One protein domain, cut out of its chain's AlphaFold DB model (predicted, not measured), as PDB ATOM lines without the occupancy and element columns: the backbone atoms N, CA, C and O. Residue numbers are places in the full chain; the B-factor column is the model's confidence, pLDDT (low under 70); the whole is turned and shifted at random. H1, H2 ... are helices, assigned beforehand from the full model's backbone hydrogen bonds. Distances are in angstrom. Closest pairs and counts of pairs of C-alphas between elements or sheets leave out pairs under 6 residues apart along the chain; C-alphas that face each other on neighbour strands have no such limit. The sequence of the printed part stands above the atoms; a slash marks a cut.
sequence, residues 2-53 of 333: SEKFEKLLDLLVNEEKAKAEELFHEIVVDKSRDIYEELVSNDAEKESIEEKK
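What this domain is: This is residues 2 to 53 of the 333 residues of an uncharacterized protein of Candidatus Pacearchaeota archaeon (UniProt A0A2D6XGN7). A short helix, H1, folds back through a tight turn alongside the first part of a much longer helix, H2, making a lopsided helical hairpin from which residues 28 to 53 of H2 stick out as a long free arm. The printed part has 52 residues with two named helices, H1 then H2, and no named strand; the class is all helix. The whole is extended, a rod spanning 56 by 16 by 9 A, with a radius of gyration of the C-alphas of 17.4 A.

Where its parts are: H1 is residues 2 to 13, 16.5 A from first to last C-alpha, beginning at C-alpha 2 (38.078, 2.595, -11.437). H2 is residues 17 to 53, 52.2 A long, from C-alpha 17 (48.633, -0.360, -26.987) to C-alpha 53 (43.978, -16.892, 22.338).

How they stand to each other: H1 and H2 form a helical hairpin and run opposite ways at a shallow tilt of 29 degrees. H2 touches H1 with residues 17 to 27 alone; their closest C-alphas, of Leu 8 and Ala 20, are 5.2 A apart. Every O i to N i+4 pair is within hydrogen-bond range in H1, and 32 of 33 in H2.

The domain as a whole: The two C-alphas farthest apart, of Asn 14 and Lys 53, are 55.7 A apart. The printed part has no cut, and the link from H1 to H2 is tight. Mean pLDDT of the printed part is 85.9; residues 45 to 53 are under 70.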
ATOM      1  N   SER A   2      39.023   2.635 -10.307       80.75
ATOM      2  CA  SER A   2      38.078   2.595 -11.437       80.75
ATOM      3  C   SER A   2      38.424   3.574 -12.568       80.75
ATOM      4  O   SER A   2      38.535   3.155 -13.711       80.75
ATOM      5  N   GLU A   3      38.754   4.829 -12.257       90.81
ATOM      6  CA  GLU A   3      39.102   5.832 -13.284       90.81
ATOM      7  C   GLU A   3      40.376   5.505 -14.091       90.81
ATOM      8  O   GLU A   3      40.502   5.920 -15.243       90.81
ATOM      9  N   LYS A   4      41.351   4.789 -13.504       89.69
ATOM     10  CA  LYS A   4      42.567   4.360 -14.225       89.69
ATOM     11  C   LYS A   4      42.250   3.192 -15.167       89.69
ATOM     12  O   LYS A   4      42.758   3.162 -16.283       89.69
ATOM     13  N   PHE A   5      41.368   2.282 -14.743       92.81
ATOM     14  CA  PHE A   5      40.863   1.188 -15.578       92.81
ATOM     15  C   PHE A   5      40.013   1.693 -16.748       92.81
ATOM     16  O   PHE A   5      40.171   1.207 -17.859       92.81
ATOM     17  N   GLU A   6      39.165   2.697 -16.543       92.81
ATOM     18  CA  GLU A   6      38.390   3.303 -17.636       92.81
ATOM     19  C   GLU A   6      39.303   3.961 -18.677       92.81
ATOM     20  O   GLU A   6      39.137   3.739 -19.873       92.81
ATOM     21  N   LYS A   7      40.344   4.681 -18.237       93.00
ATOM     22  CA  LYS A   7      41.368   5.243 -19.137       93.00
ATOM     23  C   LYS A   7      42.154   4.163 -19.879       93.00
ATOM     24  O   LYS A   7      42.473   4.349 -21.048       93.00
ATOM     25  N   LEU A   8      42.465   3.048 -19.216       94.19
ATOM     26  CA  LEU A   8      43.092   1.890 -19.851       94.19
ATOM     27  C   LEU A   8      42.202   1.341 -20.973       94.19
ATOM     28  O   LEU A   8      42.693   1.121 -22.076       94.19
ATOM     29  N   LEU A   9      40.905   1.156 -20.704       93.25
ATOM     30  CA  LEU A   9      39.937   0.673 -21.690       93.25
ATOM     31  C   LEU A   9      39.791   1.649 -22.863       93.25
ATOM     32  O   LEU A   9      39.824   1.211 -24.009       93.25
ATOM     33  N   ASP A  10      39.727   2.955 -22.602       93.94
ATOM     34  CA  ASP A  10      39.694   3.985 -23.646       93.94
ATOM     35  C   ASP A  10      40.947   3.942 -24.535       93.94
ATOM     36  O   ASP A  10      40.853   4.034 -25.759       93.94
ATOM     37  N   LEU A  11      42.138   3.768 -23.954       93.94
ATOM     38  CA  LEU A  11      43.379   3.622 -24.724       93.94
ATOM     39  C   LEU A  11      43.394   2.330 -25.550       93.94
ATOM     40  O   LEU A  11      43.922   2.321 -26.661       93.94
ATOM     41  N   LEU A  12      42.788   1.259 -25.036       93.19
ATOM     42  CA  LEU A  12      42.686  -0.029 -25.718       93.19
ATOM     43  C   LEU A  12      41.707   0.029 -26.900       93.19
ATOM     44  O   LEU A  12      42.027  -0.476 -27.976       93.19
ATOM     45  N   VAL A  13      40.564   0.700 -26.729       95.44
ATOM     46  CA  VAL A  13      39.581   0.968 -27.795       95.44
ATOM     47  C   VAL A  13      40.169   1.882 -28.874       95.44
ATOM     48  O   VAL A  13      39.889   1.696 -30.054       95.44
ATOM     49  N   ASN A  14      41.034   2.824 -28.492       95.50
ATOM     50  CA  ASN A  14      41.756   3.694 -29.424       95.50
ATOM     51  C   ASN A  14      43.005   3.038 -30.052       95.50
ATOM     52  O   ASN A  14      43.766   3.715 -30.740       95.50
ATOM     53  N   GLU A  15      43.235   1.740 -29.814       92.00
ATOM     54  CA  GLU A  15      44.390   0.967 -30.298       92.00
ATOM     55  C   GLU A  15      45.768   1.515 -29.859       92.00
ATOM     56  O   GLU A  15      46.813   1.138 -30.397       92.00
ATOM     57  N   GLU A  16      45.817   2.355 -28.820       95.44
ATOM     58  CA  GLU A  16      47.049   2.919 -28.261       95.44
ATOM     59  C   GLU A  16      47.732   1.940 -27.286       95.44
ATOM     60  O   GLU A  16      47.934   2.230 -26.105       95.44
ATOM     61  N   LYS A  17      48.125   0.765 -27.797       92.19
ATOM     62  CA  LYS A  17      48.633  -0.360 -26.987       92.19
ATOM     63  C   LYS A  17      49.804  -0.003 -26.066       92.19
ATOM     64  O   LYS A  17      49.793  -0.411 -24.916       92.19
ATOM     65  N   ALA A  18      50.767   0.793 -26.532       94.31
ATOM     66  CA  ALA A  18      51.948   1.146 -25.734       94.31
ATOM     67  C   ALA A  18      51.601   1.977 -24.485       94.31
ATOM     68  O   ALA A  18      52.156   1.754 -23.414       94.31
ATOM     69  N   LYS A  19      50.655   2.919 -24.604       92.12
ATOM     70  CA  LYS A  19      50.212   3.730 -23.459       92.12
ATOM     71  C   LYS A  19      49.292   2.937 -22.541       92.12
ATOM     72  O   LYS A  19      49.327   3.137 -21.334       92.12
ATOM     73  N   ALA A  20      48.475   2.051 -23.112       94.94
ATOM     74  CA  ALA A  20      47.651   1.137 -22.333       94.94
ATOM     75  C   ALA A  20      48.524   0.190 -21.494       94.94
ATOM     76  O   ALA A  20      48.268   0.016 -20.313       94.94
ATOM     77  N   GLU A  21      49.589  -0.366 -22.066       91.88
ATOM     78  CA  GLU A  21      50.527  -1.240 -21.358       91.88
ATOM     79  C   GLU A  21      51.227  -0.518 -20.197       91.88
ATOM     80  O   GLU A  21      51.268  -1.035 -19.084       91.88
ATOM     81  N   GLU A  22      51.682   0.720 -20.405       94.94
ATOM     82  CA  GLU A  22      52.272   1.541 -19.339       94.94
ATOM     83  C   GLU A  22      51.276   1.803 -18.192       94.94
ATOM     84  O   GLU A  22      51.600   1.589 -17.021       94.94
ATOM     85  N   LEU A  23      50.032   2.173 -18.524       93.69
ATOM     86  CA  LEU A  23      48.953   2.359 -17.545       93.69
ATOM     87  C   LEU A  23      48.571   1.051 -16.840       93.69
ATOM     88  O   LEU A  23      48.235   1.061 -15.658       93.69
ATOM     89  N   PHE A  24      48.630  -0.079 -17.542       94.62
ATOM     90  CA  PHE A  24      48.364  -1.394 -16.975       94.62
ATOM     91  C   PHE A  24      49.432  -1.790 -15.954       94.62
ATOM     92  O   PHE A  24      49.088  -2.215 -14.852       94.62
ATOM     93  N   HIS A  25      50.714  -1.594 -16.270       95.19
ATOM     94  CA  HIS A  25      51.792  -1.841 -15.316       95.19
ATOM     95  C   HIS A  25      51.663  -0.961 -14.070       95.19
ATOM     96  O   HIS A  25      51.804  -1.473 -12.961       95.19
ATOM     97  N   GLU A  26      51.319   0.322 -14.223       94.06
ATOM     98  CA  GLU A  26      51.061   1.217 -13.086       94.06
ATOM     99  C   GLU A  26      49.921   0.686 -12.199       94.06
ATOM    100  O   GLU A  26      50.060   0.592 -10.982       94.06
ATOM    101  N   ILE A  27      48.810   0.266 -12.809       93.88
ATOM    102  CA  ILE A  27      47.651  -0.290 -12.100       93.88
ATOM    103  C   ILE A  27      48.002  -1.582 -11.347       93.88
ATOM    104  O   ILE A  27      47.533  -1.785 -10.227       93.88
ATOM    105  N   VAL A  28      48.788  -2.473 -11.955       94.88
ATOM    106  CA  VAL A  28      49.201  -3.742 -11.335       94.88
ATOM    107  C   VAL A  28      50.158  -3.495 -10.169       94.88
ATOM    108  O   VAL A  28      50.026  -4.130  -9.123       94.88
ATOM    109  N   VAL A  29      51.091  -2.552 -10.309       94.62
ATOM    110  CA  VAL A  29      51.998  -2.161  -9.220       94.62
ATOM    111  C   VAL A  29      51.222  -1.545  -8.053       94.62
ATOM    112  O   VAL A  29      51.444  -1.943  -6.913       94.62
ATOM    113  N   ASP A  30      50.263  -0.655  -8.318       93.19
ATOM    114  CA  ASP A  30      49.407  -0.077  -7.274       93.19
ATOM    115  C   ASP A  30      48.581  -1.166  -6.560       93.19
ATOM    116  O   ASP A  30      48.595  -1.248  -5.336       93.19
ATOM    117  N   LYS A  31      47.922  -2.063  -7.313       93.06
ATOM    118  CA  LYS A  31      47.137  -3.175  -6.740       93.06
ATOM    119  C   LYS A  31      47.978  -4.136  -5.916       93.06
ATOM    120  O   LYS A  31      47.553  -4.549  -4.846       93.06
ATOM    121  N   SER A  32      49.135  -4.538  -6.433       93.94
ATOM    122  CA  SER A  32      50.014  -5.455  -5.708       93.94
ATOM    123  C   SER A  32      50.493  -4.825  -4.406       93.94
ATOM    124  O   SER A  32      50.453  -5.488  -3.376       93.94
ATOM    125  N   ARG A  33      50.850  -3.535  -4.413       94.88
ATOM    126  CA  ARG A  33      51.185  -2.801  -3.192       94.88
ATOM    127  C   ARG A  33      50.024  -2.767  -2.200       94.88
ATOM    128  O   ARG A  33      50.257  -3.076  -1.036       94.88
ATOM    129  N   ASP A  34      48.815  -2.445  -2.653       94.31
ATOM    130  CA  ASP A  34      47.623  -2.429  -1.799       94.31
ATOM    131  C   ASP A  34      47.384  -3.810  -1.157       94.31
ATOM    132  O   ASP A  34      47.181  -3.895   0.050       94.31
ATOM    133  N   ILE A  35      47.508  -4.901  -1.928       93.69
ATOM    134  CA  ILE A  35      47.366  -6.278  -1.420       93.69
ATOM    135  C   ILE A  35      48.482  -6.625  -0.426       93.69
ATOM    136  O   ILE A  35      48.210  -7.267   0.583       93.69
ATOM    137  N   TYR A  36      49.732  -6.220  -0.666       93.56
ATOM    138  CA  TYR A  36      50.815  -6.456   0.296       93.56
ATOM    139  C   TYR A  36      50.610  -5.672   1.593       93.56
ATOM    140  O   TYR A  36      50.827  -6.221   2.669       93.56
ATOM    141  N   GLU A  37      50.187  -4.409   1.514       90.31
ATOM    142  CA  GLU A  37      49.870  -3.608   2.699       90.31
ATOM    143  C   GLU A  37      48.687  -4.217   3.471       90.31
ATOM    144  O   GLU A  37      48.733  -4.293   4.702       90.31
ATOM    145  N   GLU A  38      47.677  -4.729   2.768       93.31
ATOM    146  CA  GLU A  38      46.540  -5.437   3.358       93.31
ATOM    147  C   GLU A  38      46.948  -6.778   3.986       93.31
ATOM    148  O   GLU A  38      46.553  -7.056   5.114       93.31
ATOM    149  N   LEU A  39      47.777  -7.591   3.325       92.50
ATOM    150  CA  LEU A  39      48.286  -8.854   3.874       92.50
ATOM    151  C   LEU A  39      49.138  -8.624   5.121       92.50
ATOM    152  O   LEU A  39      48.930  -9.291   6.125       92.50
ATOM    153  N   VAL A  40      50.046  -7.647   5.086       91.38
ATOM    154  CA  VAL A  40      50.885  -7.298   6.242       91.38
ATOM    155  C   VAL A  40      50.032  -6.781   7.402       91.38
ATOM    156  O   VAL A  40      50.291  -7.120   8.554       91.38
ATOM    157  N   SER A  41      49.001  -5.981   7.114       89.06
ATOM    158  CA  SER A  41      48.073  -5.496   8.144       89.06
ATOM    159  C   SER A  41      47.226  -6.636   8.719       89.06
ATOM    160  O   SER A  41      47.095  -6.745   9.934       89.06
ATOM    161  N   ASN A  42      46.714  -7.525   7.867       83.00
ATOM    162  CA  ASN A  42      45.921  -8.681   8.276       83.00
ATOM    163  C   ASN A  42      46.750  -9.719   9.046       83.00
ATOM    164  O   ASN A  42      46.237 -10.297   9.998       83.00
ATOM    165  N   ASP A  43      48.014  -9.957   8.691       79.69
ATOM    166  CA  ASP A  43      48.901 -10.849   9.449       79.69
ATOM    167  C   ASP A  43      49.254 -10.255  10.817       79.69
ATOM    168  O   ASP A  43      49.212 -10.969  11.817       79.69
ATOM    169  N   ALA A  44      49.479  -8.939  10.909       72.00
ATOM    170  CA  ALA A  44      49.658  -8.267  12.197       72.00
ATOM    171  C   ALA A  44      48.393  -8.334  13.080       72.00
ATOM    172  O   ALA A  44      48.481  -8.464  14.305       72.00
ATOM    173  N   GLU A  45      47.200  -8.271  12.482       66.69
ATOM    174  CA  GLU A  45      45.942  -8.475  13.205       66.69
ATOM    175  C   GLU A  45      45.735  -9.940  13.618       66.69
ATOM    176  O   GLU A  45      45.281 -10.193  14.737       66.69
ATOM    177  N   LYS A  46      46.122 -10.910  12.781       63.09
ATOM    178  CA  LYS A  46      46.083 -12.341  13.118       63.09
ATOM    179  C   LYS A  46      47.048 -12.695  14.250       63.09
ATOM    180  O   LYS A  46      46.610 -13.339  15.198       63.09
ATOM    181  N   GLU A  47      48.292 -12.207  14.230       59.69
ATOM    182  CA  GLU A  47      49.245 -12.393  15.340       59.69
ATOM    183  C   GLU A  47      48.710 -11.789  16.653       59.69
ATOM    184  O   GLU A  47      48.792 -12.412  17.711       59.69
ATOM    185  N   SER A  48      48.061 -10.619  16.595       57.09
ATOM    186  CA  SER A  48      47.423  -9.980  17.761       57.09
ATOM    187  C   SER A  48      46.224 -10.766  18.320       57.09
ATOM    188  O   SER A  48      45.930 -10.721  19.520       57.09
ATOM    189  N   ILE A  49      45.502 -11.496  17.467       57.66
ATOM    190  CA  ILE A  49      44.393 -12.374  17.872       57.66
ATOM    191  C   ILE A  49      44.922 -13.706  18.422       57.66
ATOM    192  O   ILE A  49      44.360 -14.242  19.380       57.66
ATOM    193  N   GLU A  50      46.016 -14.225  17.868       55.25
ATOM    194  CA  GLU A  50      46.638 -15.478  18.297       55.25
ATOM    195  C   GLU A  50      47.368 -15.338  19.645       55.25
ATOM    196  O   GLU A  50      47.241 -16.215  20.502       55.25
ATOM    197  N   GLU A  51      47.995 -14.188  19.924       50.94
ATOM    198  CA  GLU A  51      48.500 -13.870  21.269       50.94
ATOM    199  C   GLU A  51      47.377 -13.772  22.316       50.94
ATOM    200  O   GLU A  51      47.552 -14.224  23.449       50.94
ATOM    201  N   LYS A  52      46.193 -13.252  21.956       51.47
ATOM    202  CA  LYS A  52      45.040 -13.224  22.875       51.47
ATOM    203  C   LYS A  52      44.477 -14.616  23.150       51.47
ATOM    204  O   LYS A  52      44.144 -14.899  24.299       51.47
ATOM    205  N   LYS A  53      44.414 -15.497  22.146       50.97
ATOM    206  CA  LYS A  53      43.978 -16.892  22.338       50.97
ATOM    207  C   LYS A  53      44.957 -17.705  23.190       50.97
ATOM    208  O   LYS A  53      44.510 -18.504  24.000       50.97
TER     209      LYS A  53